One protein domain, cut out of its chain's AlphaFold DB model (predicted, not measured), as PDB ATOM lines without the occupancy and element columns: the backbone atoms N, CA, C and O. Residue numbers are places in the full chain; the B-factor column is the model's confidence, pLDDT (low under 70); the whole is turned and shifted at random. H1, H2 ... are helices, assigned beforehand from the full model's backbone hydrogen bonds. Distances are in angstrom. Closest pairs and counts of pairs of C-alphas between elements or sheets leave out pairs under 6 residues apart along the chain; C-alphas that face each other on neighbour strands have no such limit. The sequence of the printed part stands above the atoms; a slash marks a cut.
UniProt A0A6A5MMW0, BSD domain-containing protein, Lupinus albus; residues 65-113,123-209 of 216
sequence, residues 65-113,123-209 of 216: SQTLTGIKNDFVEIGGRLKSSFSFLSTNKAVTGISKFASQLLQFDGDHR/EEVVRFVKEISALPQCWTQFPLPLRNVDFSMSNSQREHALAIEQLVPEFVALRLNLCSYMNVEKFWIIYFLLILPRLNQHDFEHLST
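AT A GLANCE: This is residues 65 to 113 and 123 to 209 of the 216 residues of the protein "BSD domain-containing protein" of Lupinus albus (UniProt A0A6A5MMW0). A rounded body of helices is gathered round H7, which runs through the middle; the long helical hairpin of H1 and H2 lies at one side, and H3, H5 and H6 form a group at another. H8 folds back along H7, and residues 141 to 154 make a wide loop round the outside. The printed part has 136 residues, with eight named helices, H1 to H8 in chain order, and no named strand: all helix. It is compact, with a radius of gyration of the C-alphas of 14.6 A, and spans 41 by 35 by 29 A.

HOW THE PARTS SIT: H1, residues 65 to 89, has a kink of 32 degrees near residue 81. Its residues 76 to 83 touch H2, residues 95 to 105, in a hairpin at a shallow tilt of 10 degrees; the closest C-alphas, of Lys 83 and Ala 102, are 7.3 A apart. H3, residues 123 to 133, touches H6, residues 169 to 178, closest at the C-alphas of Ser 133 and Phe 171, 4.8 A. H4, residues 137 to 140, is close to but not clearly touching H7, residues 184 to 198, the closest C-alphas, of Trp 139 and Ile 190, being 6.6 A apart. H5, residues 155 to 167, touches H8, residues 201 to 207, about perpendicular at 84 degrees, with the C-alphas of Gln 157 and Leu 207 closest at 5.5 A. Residue 197 of H7 touches H1, its C-alpha 5.9 A from that of Phe 75. Every O i to N i+4 pair is within hydrogen-bond range in H2, H3, H5, H6 and H8, against 18 of 21 in H1 and 9 of 11 in H7; H4 is too short for one.

IN THESE COORDINATES: H1 begins at C-alpha 65 (-23.027, -27.786, 1.037) and is 34.7 A long, H7 22.1 A. H8 ends at C-alpha 207 (-32.403, -32.764, 11.751).

THE WHOLE: Residues 114 to 122 are not printed; C-alphas 113 and 123 are 13.9 A apart. The link H4 to H5 is long. Mean pLDDT of the printed part is 70.6, with 61 residues under 70, among them residues 65 to 113 and residues 143 to 149.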
ATOM      1  N   SER A  65     -24.122 -27.562   0.099       45.88
ATOM      2  CA  SER A  65     -23.027 -27.786   1.037       45.88
ATOM      3  C   SER A  65     -22.250 -26.511   1.415       45.88
ATOM      4  O   SER A  65     -21.930 -26.334   2.584       45.88
ATOM      5  N   GLN A  66     -22.001 -25.575   0.487       53.12
ATOM      6  CA  GLN A  66     -21.357 -24.282   0.785       53.12
ATOM      7  C   GLN A  66     -22.282 -23.355   1.581       53.12
ATOM      8  O   GLN A  66     -21.831 -22.727   2.536       53.12
ATOM      9  N   THR A  67     -23.576 -23.312   1.248       58.09
ATOM     10  CA  THR A  67     -24.571 -22.527   2.000       58.09
ATOM     11  C   THR A  67     -24.713 -23.049   3.430       58.09
ATOM     12  O   THR A  67     -24.701 -22.274   4.380       58.09
ATOM     13  N   LEU A  68     -24.768 -24.372   3.596       57.72
ATOM     14  CA  LEU A  68     -24.843 -25.038   4.895       57.72
ATOM     15  C   LEU A  68     -23.545 -24.917   5.698       57.72
ATOM     16  O   LEU A  68     -23.600 -24.755   6.912       57.72
ATOM     17  N   THR A  69     -22.385 -24.945   5.038       61.72
ATOM     18  CA  THR A  69     -21.092 -24.686   5.691       61.72
ATOM     19  C   THR A  69     -21.027 -23.249   6.209       61.72
ATOM     20  O   THR A  69     -20.579 -23.036   7.332       61.72
ATOM     21  N   GLY A  70     -21.534 -22.278   5.439       63.59
ATOM     22  CA  GLY A  70     -21.689 -20.889   5.882       63.59
ATOM     23  C   GLY A  70     -22.608 -20.777   7.097       63.59
ATOM     24  O   GLY A  70     -22.194 -20.263   8.126       63.59
ATOM     25  N   ILE A  71     -23.798 -21.382   7.037       62.31
ATOM     26  CA  ILE A  71     -24.750 -21.407   8.160       62.31
ATOM     27  C   ILE A  71     -24.136 -22.074   9.401       62.31
ATOM     28  O   ILE A  71     -24.318 -21.602  10.520       62.31
ATOM     29  N   LYS A  72     -23.381 -23.165   9.236       63.31
ATOM     30  CA  LYS A  72     -22.698 -23.845  10.340       63.31
ATOM     31  C   LYS A  72     -21.596 -22.977  10.947       63.31
ATOM     32  O   LYS A  72     -21.467 -22.937  12.168       63.31
ATOM     33  N   ASN A  73     -20.836 -22.268  10.117       66.44
ATOM     34  CA  ASN A  73     -19.845 -21.302  10.576       66.44
ATOM     35  C   ASN A  73     -20.510 -20.155  11.358       66.44
ATOM     36  O   ASN A  73     -20.046 -19.807  12.443       66.44
ATOM     37  N   ASP A  74     -21.659 -19.670  10.885       62.75
ATOM     38  CA  ASP A  74     -22.466 -18.671  11.586       62.75
ATOM     39  C   ASP A  74     -22.969 -19.217  12.934       62.75
ATOM     40  O   ASP A  74     -22.918 -18.514  13.939       62.75
ATOM     41  N   PHE A  75     -23.375 -20.489  13.024       63.59
ATOM     42  CA  PHE A  75     -23.729 -21.129  14.302       63.59
ATOM     43  C   PHE A  75     -22.541 -21.278  15.257       63.59
ATOM     44  O   PHE A  75     -22.743 -21.216  16.470       63.59
ATOM     45  N   VAL A  76     -21.320 -21.474  14.759       60.16
ATOM     46  CA  VAL A  76     -20.114 -21.508  15.603       60.16
ATOM     47  C   VAL A  76     -19.819 -20.111  16.157       60.16
ATOM     48  O   VAL A  76     -19.587 -19.964  17.361       60.16
ATOM     49  N   GLU A  77     -19.910 -19.075  15.321       62.06
ATOM     50  CA  GLU A  77     -19.719 -17.680  15.731       62.06
ATOM     51  C   GLU A  77     -20.808 -17.220  16.716       62.06
ATOM     52  O   GLU A  77     -20.524 -16.687  17.795       62.06
ATOM     53  N   ILE A  78     -22.070 -17.485  16.387       55.22
ATOM     54  CA  ILE A  78     -23.232 -17.101  17.189       55.22
ATOM     55  C   ILE A  78     -23.353 -17.988  18.438       55.22
ATOM     56  O   ILE A  78     -23.740 -17.510  19.505       55.22
ATOM     57  N   GLY A  79     -22.937 -19.254  18.371       54.16
ATOM     58  CA  GLY A  79     -22.867 -20.179  19.505       54.16
ATOM     59  C   GLY A  79     -21.893 -19.713  20.591       54.16
ATOM     60  O   GLY A  79     -22.176 -19.853  21.784       54.16
ATOM     61  N   GLY A  80     -20.795 -19.055  20.202       55.59
ATOM     62  CA  GLY A  80     -19.893 -18.357  21.125       55.59
ATOM     63  C   GLY A  80     -20.563 -17.197  21.877       55.59
ATOM     64  O   GLY A  80     -20.233 -16.935  23.037       55.59
ATOM     65  N   ARG A  81     -21.557 -16.542  21.269       57.41
ATOM     66  CA  ARG A  81     -22.354 -15.470  21.892       57.41
ATOM     67  C   ARG A  81     -23.497 -16.021  22.741       57.41
ATOM     68  O   ARG A  81     -23.725 -15.525  23.838       57.41
ATOM     69  N   LEU A  82     -24.132 -17.112  22.311       57.88
ATOM     70  CA  LEU A  82     -25.101 -17.875  23.106       57.88
ATOM     71  C   LEU A  82     -24.461 -18.370  24.416       57.88
ATOM     72  O   LEU A  82     -25.064 -18.255  25.481       57.88
ATOM     73  N   LYS A  83     -23.196 -18.808  24.371       54.50
ATOM     74  CA  LYS A  83     -22.373 -19.095  25.560       54.50
ATOM     75  C   LYS A  83     -22.243 -17.880  26.486       54.50
ATOM     76  O   LYS A  83     -22.341 -18.039  27.701       54.50
ATOM     77  N   SER A  84     -22.029 -16.685  25.934       54.00
ATOM     78  CA  SER A  84     -21.994 -15.440  26.714       54.00
ATOM     79  C   SER A  84     -23.347 -15.163  27.379       54.00
ATOM     80  O   SER A  84     -23.394 -14.836  28.561       54.00
ATOM     81  N   SER A  85     -24.460 -15.407  26.689       50.66
ATOM     82  CA  SER A  85     -25.810 -15.260  27.257       50.66
ATOM     83  C   SER A  85     -26.123 -16.298  28.342       50.66
ATOM     84  O   SER A  85     -26.756 -15.975  29.345       50.66
ATOM     85  N   PHE A  86     -25.620 -17.530  28.210       56.91
ATOM     86  CA  PHE A  86     -25.730 -18.569  29.243       56.91
ATOM     87  C   PHE A  86     -24.704 -18.434  30.376       56.91
ATOM     88  O   PHE A  86     -24.755 -19.201  31.340       56.91
ATOM     89  N   SER A  87     -23.817 -17.433  30.327       52.59
ATOM     90  CA  SER A  87     -22.873 -17.146  31.416       52.59
ATOM     91  C   SER A  87     -23.574 -16.824  32.741       52.59
ATOM     92  O   SER A  87     -23.009 -17.070  33.802       52.59
ATOM     93  N   PHE A  88     -24.838 -16.383  32.719       53.53
ATOM     94  CA  PHE A  88     -25.641 -16.168  33.929       53.53
ATOM     95  C   PHE A  88     -25.914 -17.462  34.726       53.53
ATOM     96  O   PHE A  88     -26.054 -17.429  35.949       53.53
ATOM     97  N   LEU A  89     -25.906 -18.628  34.068       48.81
ATOM     98  CA  LEU A  89     -26.061 -19.935  34.725       48.81
ATOM     99  C   LEU A  89     -24.785 -20.380  35.465       48.81
ATOM    100  O   LEU A  89     -24.786 -21.377  36.186       48.81
ATOM    101  N   SER A  90     -23.695 -19.613  35.342       44.16
ATOM    102  CA  SER A  90     -22.369 -19.864  35.921       44.16
ATOM    103  C   SER A  90     -22.272 -19.603  37.434       44.16
ATOM    104  O   SER A  90     -21.177 -19.396  37.959       44.16
ATOM    105  N   THR A  91     -23.380 -19.632  38.177       45.16
ATOM    106  CA  THR A  91     -23.329 -19.477  39.637       45.16
ATOM    107  C   THR A  91     -23.092 -20.848  40.296       45.16
ATOM    108  O   THR A  91     -24.003 -21.636  40.527       45.16
ATOM    109  N   ASN A  92     -21.818 -21.138  40.575       49.53
ATOM    110  CA  ASN A  92     -21.287 -22.089  41.569       49.53
ATOM    111  C   ASN A  92     -21.497 -23.615  41.426       49.53
ATOM    112  O   ASN A  92     -20.905 -24.351  42.215       49.53
ATOM    113  N   LYS A  93     -22.223 -24.144  40.429       46.06
ATOM    114  CA  LYS A  93     -22.273 -25.616  40.200       46.06
ATOM    115  C   LYS A  93     -22.272 -26.081  38.735       46.06
ATOM    116  O   LYS A  93     -21.864 -27.202  38.461       46.06
ATOM    117  N   ALA A  94     -22.659 -25.215  37.795       47.78
ATOM    118  CA  ALA A  94     -22.698 -25.508  36.354       47.78
ATOM    119  C   ALA A  94     -21.377 -25.211  35.603       47.78
ATOM    120  O   ALA A  94     -21.254 -25.478  34.407       47.78
ATOM    121  N   VAL A  95     -20.378 -24.658  36.304       42.41
ATOM    122  CA  VAL A  95     -19.165 -24.041  35.729       42.41
ATOM    123  C   VAL A  95     -18.260 -25.046  35.004       42.41
ATOM    124  O   VAL A  95     -17.623 -24.698  34.013       42.41
ATOM    125  N   THR A  96     -18.250 -26.318  35.410       46.94
ATOM    126  CA  THR A  96     -17.459 -27.353  34.721       46.94
ATOM    127  C   THR A  96     -18.137 -27.849  33.438       46.94
ATOM    128  O   THR A  96     -17.453 -28.093  32.448       46.94
ATOM    129  N   GLY A  97     -19.471 -27.949  33.424       47.38
ATOM    130  CA  GLY A  97     -20.233 -28.455  32.275       47.38
ATOM    131  C   GLY A  97     -20.253 -27.472  31.104       47.38
ATOM    132  O   GLY A  97     -19.913 -27.834  29.985       47.38
ATOM    133  N   ILE A  98     -20.541 -26.192  31.365       45.50
ATOM    134  CA  ILE A  98     -20.636 -25.165  30.310       45.50
ATOM    135  C   ILE A  98     -19.244 -24.791  29.751       45.50
ATOM    136  O   ILE A  98     -19.090 -24.506  28.562       45.50
ATOM    137  N   SER A  99     -18.196 -24.830  30.584       42.88
ATOM    138  CA  SER A  99     -16.819 -24.621  30.114       42.88
ATOM    139  C   SER A  99     -16.367 -25.743  29.176       42.88
ATOM    140  O   SER A  99     -15.748 -25.469  28.150       42.88
ATOM    141  N   LYS A 100     -16.709 -26.996  29.494       48.00
ATOM    142  CA  LYS A 100     -16.418 -28.165  28.656       48.00
ATOM    143  C   LYS A 100     -17.253 -28.168  27.372       48.00
ATOM    144  O   LYS A 100     -16.702 -28.390  26.296       48.00
ATOM    145  N   PHE A 101     -18.529 -27.790  27.477       43.59
ATOM    146  CA  PHE A 101     -19.441 -27.558  26.358       43.59
ATOM    147  C   PHE A 101     -18.838 -26.613  25.309       43.59
ATOM    148  O   PHE A 101     -18.927 -26.877  24.112       43.59
ATOM    149  N   ALA A 102     -18.178 -25.539  25.753       42.91
ATOM    150  CA  ALA A 102     -17.536 -24.578  24.864       42.91
ATOM    151  C   ALA A 102     -16.247 -25.103  24.214       42.91
ATOM    152  O   ALA A 102     -15.969 -24.773  23.064       42.91
ATOM    153  N   SER A 103     -15.459 -25.906  24.932       47.19
ATOM    154  CA  SER A 103     -14.250 -26.525  24.378       47.19
ATOM    155  C   SER A 103     -14.572 -27.610  23.349       47.19
ATOM    156  O   SER A 103     -13.853 -27.724  22.365       47.19
ATOM    157  N   GLN A 104     -15.654 -28.368  23.541       44.38
ATOM    158  CA  GLN A 104     -16.091 -29.413  22.607       44.38
ATOM    159  C   GLN A 104     -16.726 -28.845  21.333       44.38
ATOM    160  O   GLN A 104     -16.516 -29.398  20.260       44.38
ATOM    161  N   LEU A 105     -17.443 -27.717  21.425       43.38
ATOM    162  CA  LEU A 105     -18.030 -27.055  20.255       43.38
ATOM    163  C   LEU A 105     -16.963 -26.566  19.254       43.38
ATOM    164  O   LEU A 105     -17.204 -26.568  18.053       43.38
ATOM    165  N   LEU A 106     -15.774 -26.191  19.742       44.00
ATOM    166  CA  LEU A 106     -14.643 -25.752  18.911       44.00
ATOM    167  C   LEU A 106     -13.767 -26.904  18.380       44.00
ATOM    168  O   LEU A 106     -12.895 -26.659  17.556       44.00
ATOM    169  N   GLN A 107     -13.967 -28.140  18.847       45.19
ATOM    170  CA  GLN A 107     -13.174 -29.317  18.445       45.19
ATOM    171  C   GLN A 107     -13.866 -30.169  17.372       45.19
ATOM    172  O   GLN A 107     -13.415 -31.271  17.069       45.19
ATOM    173  N   PHE A 108     -14.969 -29.680  16.806       38.12
ATOM    174  CA  PHE A 108     -15.774 -30.427  15.852       38.12
ATOM    175  C   PHE A 108     -15.180 -30.352  14.435       38.12
ATOM    176  O   PHE A 108     -15.643 -29.576  13.601       38.12
ATOM    177  N   ASP A 109     -14.160 -31.169  14.170       41.41
ATOM    178  CA  ASP A 109     -13.722 -31.526  12.816       41.41
ATOM    179  C   ASP A 109     -14.131 -32.978  12.540       41.41
ATOM    180  O   ASP A 109     -13.866 -33.884  13.333       41.41
ATOM    181  N   GLY A 110     -14.923 -33.172  11.490       43.94
ATOM    182  CA  GLY A 110     -15.701 -34.386  11.279       43.94
ATOM    183  C   GLY A 110     -15.028 -35.362  10.326       43.94
ATOM    184  O   GLY A 110     -14.890 -35.056   9.148       43.94
ATOM    185  N   ASP A 111     -14.752 -36.577  10.798       40.78
ATOM    186  CA  ASP A 111     -14.609 -37.741   9.921       40.78
ATOM    187  C   ASP A 111     -15.156 -39.003  10.600       40.78
ATOM    188  O   ASP A 111     -14.440 -39.781  11.221       40.78
ATOM    189  N   HIS A 112     -16.472 -39.197  10.516       44.28
ATOM    190  CA  HIS A 112     -17.089 -40.485  10.822       44.28
ATOM    191  C   HIS A 112     -18.125 -40.802   9.749       44.28
ATOM    192  O   HIS A 112     -19.238 -40.282   9.739       44.28
ATOM    193  N   ARG A 113     -17.727 -41.667   8.816       47.84
ATOM    194  CA  ARG A 113     -18.636 -42.330   7.881       47.84
ATOM    195  C   ARG A 113     -19.483 -43.329   8.657       47.84
ATOM    196  O   ARG A 113     -18.915 -44.248   9.243       47.84
ATOM    197  N   GLU A 123     -21.639 -40.274  19.936       79.44
ATOM    198  CA  GLU A 123     -21.250 -40.328  21.356       79.44
ATOM    199  C   GLU A 123     -21.176 -38.922  21.980       79.44
ATOM    200  O   GLU A 123     -21.580 -38.719  23.127       79.44
ATOM    201  N   GLU A 124     -20.721 -37.930  21.209       76.50
ATOM    202  CA  GLU A 124     -20.681 -36.532  21.641       76.50
ATOM    203  C   GLU A 124     -22.078 -35.951  21.870       76.50
ATOM    204  O   GLU A 124     -22.310 -35.313  22.899       76.50
ATOM    205  N   VAL A 125     -23.038 -36.210  20.975       84.62
ATOM    206  CA  VAL A 125     -24.423 -35.762  21.180       84.62
ATOM    207  C   VAL A 125     -25.014 -36.426  22.423       84.62
ATOM    208  O   VAL A 125     -25.548 -35.727  23.274       84.62
ATOM    209  N   VAL A 126     -24.853 -37.736  22.611       85.94
ATOM    210  CA  VAL A 126     -25.390 -38.440  23.793       85.94
ATOM    211  C   VAL A 126     -24.788 -37.899  25.095       85.94
ATOM    212  O   VAL A 126     -25.515 -37.592  26.045       85.94
ATOM    213  N   ARG A 127     -23.463 -37.724  25.140       83.00
ATOM    214  CA  ARG A 127     -22.754 -37.124  26.282       83.00
ATOM    215  C   ARG A 127     -23.276 -35.723  26.577       83.00
ATOM    216  O   ARG A 127     -23.527 -35.389  27.732       83.00
ATOM    217  N   PHE A 128     -23.469 -34.925  25.538       82.12
ATOM    218  CA  PHE A 128     -23.999 -33.581  25.659       82.12
ATOM    219  C   PHE A 128     -25.416 -33.550  26.209       82.12
ATOM    220  O   PHE A 128     -25.687 -32.798  27.143       82.12
ATOM    221  N   VAL A 129     -26.305 -34.388  25.671       88.31
ATOM    222  CA  VAL A 129     -27.682 -34.481  26.156       88.31
ATOM    223  C   VAL A 129     -27.693 -34.825  27.642       88.31
ATOM    224  O   VAL A 129     -28.437 -34.214  28.409       88.31
ATOM    225  N   LYS A 130     -26.814 -35.725  28.090       85.81
ATOM    226  CA  LYS A 130     -26.658 -36.034  29.515       85.81
ATOM    227  C   LYS A 130     -26.219 -34.821  30.343       85.81
ATOM    228  O   LYS A 130     -26.745 -34.618  31.435       85.81
ATOM    229  N   GLU A 131     -25.310 -33.991  29.835       82.38
ATOM    230  CA  GLU A 131     -24.872 -32.763  30.514       82.38
ATOM    231  C   GLU A 131     -26.010 -31.734  30.641       82.38
ATOM    232  O   GLU A 131     -26.254 -31.227  31.738       82.38
ATOM    233  N   ILE A 132     -26.766 -31.465  29.570       82.31
ATOM    234  CA  ILE A 132     -27.902 -30.521  29.627       82.31
ATOM    235  C   ILE A 132     -29.098 -31.074  30.397       82.31
ATOM    236  O   ILE A 132     -29.851 -30.294  30.971       82.31
ATOM    237  N   SER A 133     -29.246 -32.396  30.501       88.50
ATOM    238  CA  SER A 133     -30.291 -33.024  31.324       88.50
ATOM    239  C   SER A 133     -30.198 -32.616  32.799       88.50
ATOM    240  O   SER A 133     -31.210 -32.531  33.492       88.50
ATOM    241  N   ALA A 134     -28.992 -32.299  33.279       85.31
ATOM    242  CA  ALA A 134     -28.758 -31.788  34.629       85.31
ATOM    243  C   ALA A 134     -28.998 -30.269  34.768       85.31
ATOM    244  O   ALA A 134     -28.907 -29.732  35.875       85.31
ATOM    245  N   LEU A 135     -29.301 -29.568  33.671       84.44
ATOM    246  CA  LEU A 135     -29.433 -28.113  33.600       84.44
ATOM    247  C   LEU A 135     -30.829 -27.698  33.094       84.44
ATOM    248  O   LEU A 135     -30.956 -27.177  31.985       84.44
ATOM    249  N   PRO A 136     -31.892 -27.805  33.922       85.19
ATOM    250  CA  PRO A 136     -33.237 -27.345  33.544       85.19
ATOM    251  C   PRO A 136     -33.288 -25.873  33.121       85.19
ATOM    252  O   PRO A 136     -34.136 -25.450  32.336       85.19
ATOM    253  N   GLN A 137     -32.327 -25.097  33.613       78.06
ATOM    254  CA  GLN A 137     -32.137 -23.689  33.309       78.06
ATOM    255  C   GLN A 137     -31.897 -23.419  31.816       78.06
ATOM    256  O   GLN A 137     -32.283 -22.353  31.342       78.06
ATOM    257  N   CYS A 138     -31.328 -24.373  31.067       80.38
ATOM    258  CA  CYS A 138     -31.166 -24.262  29.614       80.38
ATOM    259  C   CYS A 138     -32.513 -24.127  28.888       80.38
ATOM    260  O   CYS A 138     -32.565 -23.523  27.824       80.38
ATOM    261  N   TRP A 139     -33.600 -24.632  29.477       86.31
ATOM    262  CA  TRP A 139     -34.956 -24.484  28.953       86.31
ATOM    263  C   TRP A 139     -35.677 -23.291  29.571       86.31
ATOM    264  O   TRP A 139     -36.244 -22.471  28.853       86.31
ATOM    265  N   THR A 140     -35.664 -23.161  30.898       83.56
ATOM    266  CA  THR A 140     -36.480 -22.139  31.580       83.56
ATOM    267  C   THR A 140     -35.956 -20.718  31.394       83.56
ATOM    268  O   THR A 140     -36.727 -19.770  31.505       83.56
ATOM    269  N   GLN A 141     -34.657 -20.561  31.131       77.19
ATOM    270  CA  GLN A 141     -33.999 -19.272  30.898       77.19
ATOM    271  C   GLN A 141     -33.479 -19.165  29.464       77.19
ATOM    272  O   GLN A 141     -32.525 -18.438  29.193       77.19
ATOM    273  N   PHE A 142     -34.082 -19.916  28.538       78.94
ATOM    274  CA  PHE A 142     -33.693 -19.855  27.142       78.94
ATOM    275  C   PHE A 142     -33.930 -18.429  26.608       78.94
ATOM    276  O   PHE A 142     -35.026 -17.891  26.784       78.94
ATOM    277  N   PRO A 143     -32.931 -17.795  25.965       66.75
ATOM    278  CA  PRO A 143     -32.991 -16.378  25.603       66.75
ATOM    279  C   PRO A 143     -34.015 -16.085  24.496       66.75
ATOM    280  O   PRO A 143     -34.305 -14.923  24.215       66.75
ATOM    281  N   LEU A 144     -34.575 -17.126  23.867       67.38
ATOM    282  CA  LEU A 144     -35.535 -16.992  22.782       67.38
ATOM    283  C   LEU A 144     -36.986 -16.959  23.290       67.38
ATOM    284  O   LEU A 144     -37.447 -17.956  23.857       67.38
ATOM    285  N   PRO A 145     -37.765 -15.882  23.039       64.81
ATOM    286  CA  PRO A 145     -39.198 -15.892  23.279       64.81
ATOM    287  C   PRO A 145     -39.873 -16.737  22.194       64.81
ATOM    288  O   PRO A 145     -40.383 -16.227  21.204       64.81
ATOM    289  N   LEU A 146     -39.912 -18.051  22.406       68.94
ATOM    290  CA  LEU A 146     -40.548 -19.036  21.523       68.94
ATOM    291  C   LEU A 146     -42.082 -19.018  21.651       68.94
ATOM    292  O   LEU A 146     -42.729 -20.056  21.784       68.94
ATOM    293  N   ARG A 147     -42.682 -17.827  21.718       62.97
ATOM    294  CA  ARG A 147     -44.133 -17.662  21.863       62.97
ATOM    295  C   ARG A 147     -44.803 -18.088  20.553       62.97
ATOM    296  O   ARG A 147     -44.422 -17.600  19.500       62.97
ATOM    297  N   ASN A 148     -45.796 -18.972  20.650       62.50
ATOM    298  CA  ASN A 148     -46.629 -19.432  19.530       62.50
ATOM    299  C   ASN A 148     -45.853 -20.122  18.390       62.50
ATOM    300  O   ASN A 148     -46.190 -19.954  17.223       62.50
ATOM    301  N   VAL A 149     -44.801 -20.877  18.718       66.12
ATOM    302  CA  VAL A 149     -44.106 -21.708  17.727       66.12
ATOM    303  C   VAL A 149     -44.907 -22.993  17.505       66.12
ATOM    304  O   VAL A 149     -44.912 -23.869  18.373       66.12
ATOM    305  N   ASP A 150     -45.527 -23.113  16.332       70.12
ATOM    306  CA  ASP A 150     -46.177 -24.337  15.852       70.12
ATOM    307  C   ASP A 150     -45.113 -25.314  15.325       70.12
ATOM    308  O   ASP A 150     -44.961 -25.550  14.126       70.12
ATOM    309  N   PHE A 151     -44.293 -25.839  16.238       76.75
ATOM    310  CA  PHE A 151     -43.259 -26.812  15.897       76.75
ATOM    311  C   PHE A 151     -43.835 -28.226  15.901       76.75
ATOM    312  O   PHE A 151     -44.313 -28.718  16.923       76.75
ATOM    313  N   SER A 152     -43.702 -28.912  14.768       80.25
ATOM    314  CA  SER A 152     -43.956 -30.344  14.664       80.25
ATOM    315  C   SER A 152     -42.704 -31.067  14.177       80.25
ATOM    316  O   SER A 152     -42.061 -30.657  13.207       80.25
ATOM    317  N   MET A 153     -42.345 -32.154  14.863       80.69
ATOM    318  CA  MET A 153     -41.178 -32.944  14.477       80.69
ATOM    319  C   MET A 153     -41.385 -33.623  13.122       80.69
ATOM    320  O   MET A 153     -42.412 -34.277  12.891       80.69
ATOM    321  N   SER A 154     -40.363 -33.561  12.267       80.81
ATOM    322  CA  SER A 154     -40.229 -34.451  11.112       80.81
ATOM    323  C   SER A 154     -40.017 -35.909  11.552       80.81
ATOM    324  O   SER A 154     -39.825 -36.203  12.734       80.81
ATOM    325  N   ASN A 155     -40.081 -36.857  10.609       80.69
ATOM    326  CA  ASN A 155     -39.886 -38.274  10.940       80.69
ATOM    327  C   ASN A 155     -38.470 -38.518  11.491       80.69
ATOM    328  O   ASN A 155     -38.338 -39.127  12.547       80.69
ATOM    329  N   SER A 156     -37.445 -37.944  10.853       81.69
ATOM    330  CA  SER A 156     -36.051 -38.048  11.299       81.69
ATOM    331  C   SER A 156     -35.825 -37.399  12.669       81.69
ATOM    332  O   SER A 156     -35.168 -37.980  13.526       81.69
ATOM    333  N   GLN A 157     -36.436 -36.235  12.927       86.50
ATOM    334  CA  GLN A 157     -36.389 -35.595  14.249       86.50
ATOM    335  C   GLN A 157     -37.051 -36.456  15.332       86.50
ATOM    336  O   GLN A 157     -36.547 -36.536  16.450       86.50
ATOM    337  N   ARG A 158     -38.163 -37.127  15.010       87.06
ATOM    338  CA  ARG A 158     -38.849 -38.030  15.940       87.06
ATOM    339  C   ARG A 158     -38.028 -39.282  16.233       87.06
ATOM    340  O   ARG A 158     -37.936 -39.671  17.392       87.06
ATOM    341  N   GLU A 159     -37.442 -39.901  15.216       87.56
ATOM    342  CA  GLU A 159     -36.562 -41.064  15.381       87.56
ATOM    343  C   GLU A 159     -35.346 -40.718  16.243       87.56
ATOM    344  O   GLU A 159     -35.038 -41.439  17.191       87.56
ATOM    345  N   HIS A 160     -34.726 -39.563  15.991       89.94
ATOM    346  CA  HIS A 160     -33.649 -39.034  16.821       89.94
ATOM    347  C   HIS A 160     -34.091 -38.811  18.275       89.94
ATOM    348  O   HIS A 160     -33.426 -39.264  19.204       89.94
ATOM    349  N   ALA A 161     -35.232 -38.148  18.488       91.12
ATOM    350  CA  ALA A 161     -35.776 -37.904  19.821       91.12
ATOM    351  C   ALA A 161     -36.015 -39.212  20.592       91.12
ATOM    352  O   ALA A 161     -35.606 -39.324  21.746       91.12
ATOM    353  N   LEU A 162     -36.611 -40.218  19.944       89.25
ATOM    354  CA  LEU A 162     -36.850 -41.534  20.544       89.25
ATOM    355  C   LEU A 162     -35.544 -42.239  20.922       89.25
ATOM    356  O   LEU A 162     -35.440 -42.783  22.021       89.25
ATOM    357  N   ALA A 163     -34.539 -42.206  20.045       89.44
ATOM    358  CA  ALA A 163     -33.234 -42.791  20.332       89.44
ATOM    359  C   ALA A 163     -32.566 -42.111  21.539       89.44
ATOM    360  O   ALA A 163     -32.042 -42.784  22.423       89.44
ATOM    361  N   ILE A 164     -32.641 -40.783  21.631       91.50
ATOM    362  CA  ILE A 164     -32.088 -40.026  22.759       91.50
ATOM    363  C   ILE A 164     -32.821 -40.319  24.067       91.50
ATOM    364  O   ILE A 164     -32.167 -40.504  25.090       91.50
ATOM    365  N   GLU A 165     -34.151 -40.414  24.052       91.31
ATOM    366  CA  GLU A 165     -34.920 -40.776  25.249       91.31
ATOM    367  C   GLU A 165     -34.558 -42.178  25.769       91.31
ATOM    368  O   GLU A 165     -34.535 -42.395  26.980       91.31
ATOM    369  N   GLN A 166     -34.233 -43.120  24.877       88.50
ATOM    370  CA  GLN A 166     -33.775 -44.460  25.258       88.50
ATOM    371  C   GLN A 166     -32.343 -44.463  25.805       88.50
ATOM    372  O   GLN A 166     -32.043 -45.188  26.753       88.50
ATOM    373  N   LEU A 167     -31.457 -43.666  25.206       86.50
ATOM    374  CA  LEU A 167     -30.036 -43.624  25.559       86.50
ATOM    375  C   LEU A 167     -29.749 -42.768  26.797       86.50
ATOM    376  O   LEU A 167     -28.765 -43.018  27.494       86.50
ATOM    377  N   VAL A 168     -30.588 -41.769  27.082       92.06
ATOM    378  CA  VAL A 168     -30.402 -40.814  28.184       92.06
ATOM    379  C   VAL A 168     -31.687 -40.707  29.018       92.06
ATOM    380  O   VAL A 168     -32.458 -39.757  28.864       92.06
ATOM    381  N   PRO A 169     -31.935 -41.646  29.950       91.44
ATOM    382  CA  PRO A 169     -33.107 -41.604  30.829       91.44
ATOM    383  C   PRO A 169     -33.217 -40.312  31.656       91.44
ATOM    384  O   PRO A 169     -34.319 -39.853  31.966       91.44
ATOM    385  N   GLU A 170     -32.087 -39.684  31.991       90.75
ATOM    386  CA  GLU A 170     -32.031 -38.391  32.680       90.75
ATOM    387  C   GLU A 170     -32.712 -37.275  31.872       90.75
ATOM    388  O   GLU A 170     -33.319 -36.373  32.451       90.75
ATOM    389  N   PHE A 171     -32.667 -37.358  30.542       92.69
ATOM    390  CA  PHE A 171     -33.311 -36.401  29.649       92.69
ATOM    391  C   PHE A 171     -34.836 -36.522  29.696       92.69
ATOM    392  O   PHE A 171     -35.551 -35.519  29.729       92.69
ATOM    393  N   VAL A 172     -35.345 -37.753  29.794       93.12
ATOM    394  CA  VAL A 172     -36.776 -38.019  29.994       93.12
ATOM    395  C   VAL A 172     -37.233 -37.458  31.340       93.12
ATOM    396  O   VAL A 172     -38.256 -36.774  31.412       93.12
ATOM    397  N   ALA A 173     -36.457 -37.687  32.403       93.56
ATOM    398  CA  ALA A 173     -36.749 -37.140  33.726       93.56
ATOM    399  C   ALA A 173     -36.791 -35.603  33.711       93.56
ATOM    400  O   ALA A 173     -37.706 -35.004  34.280       93.56
ATOM    401  N   LEU A 174     -35.852 -34.963  33.008       92.38
ATOM    402  CA  LEU A 174     -35.861 -33.519  32.797       92.38
ATOM    403  C   LEU A 174     -37.136 -33.061  32.072       92.38
ATOM    404  O   LEU A 174     -37.795 -32.124  32.529       92.38
ATOM    405  N   ARG A 175     -37.507 -33.717  30.967       93.50
ATOM    406  CA  ARG A 175     -38.709 -33.379  30.187       93.50
ATOM    407  C   ARG A 175     -39.973 -33.452  31.039       93.50
ATOM    408  O   ARG A 175     -40.809 -32.553  30.978       93.50
ATOM    409  N   LEU A 176     -40.102 -34.498  31.854       91.38
ATOM    410  CA  LEU A 176     -41.232 -34.670  32.770       91.38
ATOM    411  C   LEU A 176     -41.246 -33.624  33.889       91.38
ATOM    412  O   LEU A 176     -42.318 -33.204  34.303       91.38
ATOM    413  N   ASN A 177     -40.087 -33.167  34.362       91.19
ATOM    414  CA  ASN A 177     -40.014 -32.094  35.354       91.19
ATOM    415  C   ASN A 177     -40.490 -30.750  34.763       91.19
ATOM    416  O   ASN A 177     -41.272 -30.018  35.372       91.19
ATOM    417  N   LEU A 178     -40.080 -30.456  33.529       88.88
ATOM    418  CA  LEU A 178     -40.385 -29.193  32.859       88.88
ATOM    419  C   LEU A 178     -41.786 -29.117  32.238       88.88
ATOM    420  O   LEU A 178     -42.222 -28.018  31.890       88.88
ATOM    421  N   CYS A 179     -42.512 -30.234  32.132       83.88
ATOM    422  CA  CYS A 179     -43.813 -30.285  31.454       83.88
ATOM    423  C   CYS A 179     -44.880 -29.373  32.086       83.88
ATOM    424  O   CYS A 179     -45.815 -28.958  31.408       83.88
ATOM    425  N   SER A 180     -44.731 -29.030  33.370       83.06
ATOM    426  CA  SER A 180     -45.633 -28.113  34.078       83.06
ATOM    427  C   SER A 180     -45.390 -26.633  33.748       83.06
ATOM    428  O   SER A 180     -46.297 -25.818  33.905       83.06
ATOM    429  N   TYR A 181     -44.198 -26.281  33.256       79.12
ATOM    430  CA  TYR A 181     -43.784 -24.898  32.976       79.12
ATOM    431  C   TYR A 181     -43.692 -24.583  31.478       79.12
ATOM    432  O   TYR A 181     -43.646 -23.414  31.089       79.12
ATOM    433  N   MET A 182     -43.629 -25.608  30.627       85.56
ATOM    434  CA  MET A 182     -43.366 -25.472  29.198       85.56
ATOM    435  C   MET A 182     -44.134 -26.523  28.396       85.56
ATOM    436  O   MET A 182     -44.251 -27.672  28.813       85.56
ATOM    437  N   ASN A 183     -44.627 -26.139  27.216       85.50
ATOM    438  CA  ASN A 183     -45.237 -27.078  26.279       85.50
ATOM    439  C   ASN A 183     -44.183 -27.968  25.608       85.50
ATOM    440  O   ASN A 183     -43.004 -27.622  25.492       85.50
ATOM    441  N   VAL A 184     -44.644 -29.119  25.128       87.75
ATOM    442  CA  VAL A 184     -43.793 -30.140  24.516       87.75
ATOM    443  C   VAL A 184     -43.079 -29.586  23.280       87.75
ATOM    444  O   VAL A 184     -41.891 -29.834  23.100       87.75
ATOM    445  N   GLU A 185     -43.749 -28.760  22.476       85.56
ATOM    446  CA  GLU A 185     -43.175 -28.165  21.266       85.56
ATOM    447  C   GLU A 185     -42.003 -27.231  21.595       85.56
ATOM    448  O   GLU A 185     -40.943 -27.338  20.976       85.56
ATOM    449  N   LYS A 186     -42.140 -26.362  22.614       84.81
ATOM    450  CA  LYS A 186     -41.030 -25.488  23.040       84.81
ATOM    451  C   LYS A 186     -39.877 -26.289  23.628       84.81
ATOM    452  O   LYS A 186     -38.724 -25.948  23.388       84.81
ATOM    453  N   PHE A 187     -40.163 -27.348  24.383       90.31
ATOM    454  CA  PHE A 187     -39.104 -28.190  24.938       90.31
ATOM    455  C   PHE A 187     -38.215 -28.753  23.825       90.31
ATOM    456  O   PHE A 187     -36.985 -28.670  23.896       90.31
ATOM    457  N   TRP A 188     -38.846 -29.277  22.774       90.00
ATOM    458  CA  TRP A 188     -38.141 -29.906  21.670       90.00
ATOM    459  C   TRP A 188     -37.471 -28.915  20.728       90.00
ATOM    460  O   TRP A 188     -36.352 -29.181  20.303       90.00
ATOM    461  N   ILE A 189     -38.072 -27.757  20.440       84.75
ATOM    462  CA  ILE A 189     -37.383 -26.763  19.607       84.75
ATOM    463  C   ILE A 189     -36.132 -26.218  20.308       84.75
ATOM    464  O   ILE A 189     -35.092 -26.090  19.671       84.75
ATOM    465  N   ILE A 190     -36.179 -25.989  21.628       84.31
ATOM    466  CA  ILE A 190     -34.993 -25.609  22.411       84.31
ATOM    467  C   ILE A 190     -33.934 -26.707  22.323       84.31
ATOM    468  O   ILE A 190     -32.772 -26.417  22.057       84.31
ATOM    469  N   TYR A 191     -34.337 -27.967  22.495       89.06
ATOM    470  CA  TYR A 191     -33.439 -29.110  22.360       89.06
ATOM    471  C   TYR A 191     -32.736 -29.138  20.995       89.06
ATOM    472  O   TYR A 191     -31.506 -29.187  20.949       89.06
ATOM    473  N   PHE A 192     -33.488 -29.042  19.893       85.56
ATOM    474  CA  PHE A 192     -32.911 -29.049  18.548       85.56
ATOM    475  C   PHE A 192     -31.943 -27.880  18.346       85.56
ATOM    476  O   PHE A 192     -30.829 -28.085  17.875       85.56
ATOM    477  N   LEU A 193     -32.289 -26.679  18.814       80.56
ATOM    478  CA  LEU A 193     -31.394 -25.519  18.758       80.56
ATOM    479  C   LEU A 193     -30.086 -25.721  19.534       80.56
ATOM    480  O   LEU A 193     -29.043 -25.232  19.105       80.56
ATOM    481  N   LEU A 194     -30.122 -26.450  20.651       80.75
ATOM    482  CA  LEU A 194     -28.931 -26.756  21.443       80.75
ATOM    483  C   LEU A 194     -28.029 -27.806  20.776       80.75
ATOM    484  O   LEU A 194     -26.811 -27.745  20.957       80.75
ATOM    485  N   ILE A 195     -28.590 -28.759  20.021       82.75
ATOM    486  CA  ILE A 195     -27.808 -29.825  19.372       82.75
ATOM    487  C   ILE A 195     -27.320 -29.463  17.965       82.75
ATOM    488  O   ILE A 195     -26.280 -29.971  17.565       82.75
ATOM    489  N   LEU A 196     -28.014 -28.590  17.224       76.81
ATOM    490  CA  LEU A 196     -27.688 -28.255  15.827       76.81
ATOM    491  C   LEU A 196     -26.219 -27.849  15.607       76.81
ATOM    492  O   LEU A 196     -25.601 -28.389  14.688       76.81
ATOM    493  N   PRO A 197     -25.601 -27.003  16.458       70.94
ATOM    494  CA  PRO A 197     -24.187 -26.645  16.309       70.94
ATOM    495  C   PRO A 197     -23.210 -27.829  16.454       70.94
ATOM    496  O   PRO A 197     -22.040 -27.707  16.108       70.94
ATOM    497  N   ARG A 198     -23.672 -28.968  16.987       69.00
ATOM    498  CA  ARG A 198     -22.872 -30.163  17.307       69.00
ATOM    499  C   ARG A 198     -23.046 -31.292  16.297       69.00
ATOM    500  O   ARG A 198     -22.442 -32.349  16.457       69.00
ATOM    501  N   LEU A 199     -23.894 -31.104  15.290       73.00
ATOM    502  CA  LEU A 199     -24.132 -32.116  14.272       73.00
ATOM    503  C   LEU A 199     -23.060 -32.053  13.179       73.00
ATOM    504  O   LEU A 199     -22.550 -30.987  12.805       73.00
ATOM    505  N   ASN A 200     -22.719 -33.221  12.630       70.69
ATOM    506  CA  ASN A 200     -21.974 -33.268  11.377       70.69
ATOM    507  C   ASN A 200     -22.859 -32.759  10.233       70.69
ATOM    508  O   ASN A 200     -24.065 -32.586  10.393       70.69
ATOM    509  N   GLN A 201     -22.241 -32.477   9.088       67.69
ATOM    510  CA  GLN A 201     -22.941 -31.888   7.947       67.69
ATOM    511  C   GLN A 201     -24.167 -32.710   7.525       67.69
ATOM    512  O   GLN A 201     -25.236 -32.158   7.297       67.69
ATOM    513  N   HIS A 202     -24.009 -34.031   7.472       69.81
ATOM    514  CA  HIS A 202     -25.055 -34.952   7.052       69.81
ATOM    515  C   HIS A 202     -26.227 -34.968   8.047       69.81
ATOM    516  O   HIS A 202     -27.377 -34.763   7.677       69.81
ATOM    517  N   ASP A 203     -25.946 -35.119   9.339       75.88
ATOM    518  CA  ASP A 203     -26.967 -35.141  10.390       75.88
ATOM    519  C   ASP A 203     -27.678 -33.795  10.542       75.88
ATOM    520  O   ASP A 203     -28.871 -33.743  10.848       75.88
ATOM    521  N   PHE A 204     -26.955 -32.701  10.300       72.00
ATOM    522  CA  PHE A 204     -27.509 -31.357  10.292       72.00
ATOM    523  C   PHE A 204     -28.596 -31.212   9.222       72.00
ATOM    524  O   PHE A 204     -29.679 -30.714   9.521       72.00
ATOM    525  N   GLU A 205     -28.365 -31.700   8.001       71.25
ATOM    526  CA  GLU A 205     -29.359 -31.672   6.917       71.25
ATOM    527  C   GLU A 205     -30.643 -32.434   7.286       71.25
ATOM    528  O   GLU A 205     -31.751 -31.955   7.043       71.25
ATOM    529  N   HIS A 206     -30.520 -33.580   7.958       72.12
ATOM    530  CA  HIS A 206     -31.673 -34.402   8.333       72.12
ATOM    531  C   HIS A 206     -32.455 -33.879   9.548       72.12
ATOM    532  O   HIS A 206     -33.668 -34.083   9.635       72.12
ATOM    533  N   LEU A 207     -31.787 -33.221  10.498       78.19
ATOM    534  CA  LEU A 207     -32.403 -32.764  11.751       78.19
ATOM    535  C   LEU A 207     -32.802 -31.282  11.740       78.19
ATOM    536  O   LEU A 207     -33.497 -30.833  12.653       78.19
ATOM    537  N   SER A 208     -32.411 -30.540  10.706       66.38
ATOM    538  CA  SER A 208     -32.705 -29.115  10.525       66.38
ATOM    539  C   SER A 208     -34.125 -28.798  10.074       66.38
ATOM    540  O   SER A 208     -34.613 -27.712  10.361       66.38
ATOM    541  N   THR A 209     -34.794 -29.718   9.378       63.81
ATOM    542  CA  THR A 209     -36.071 -29.454   8.703       63.81
ATOM    543  C   THR A 209     -37.271 -29.776   9.605       63.81
ATOM    544  O   THR A 209     -37.611 -30.952   9.783       63.81
TER     545      THR A 209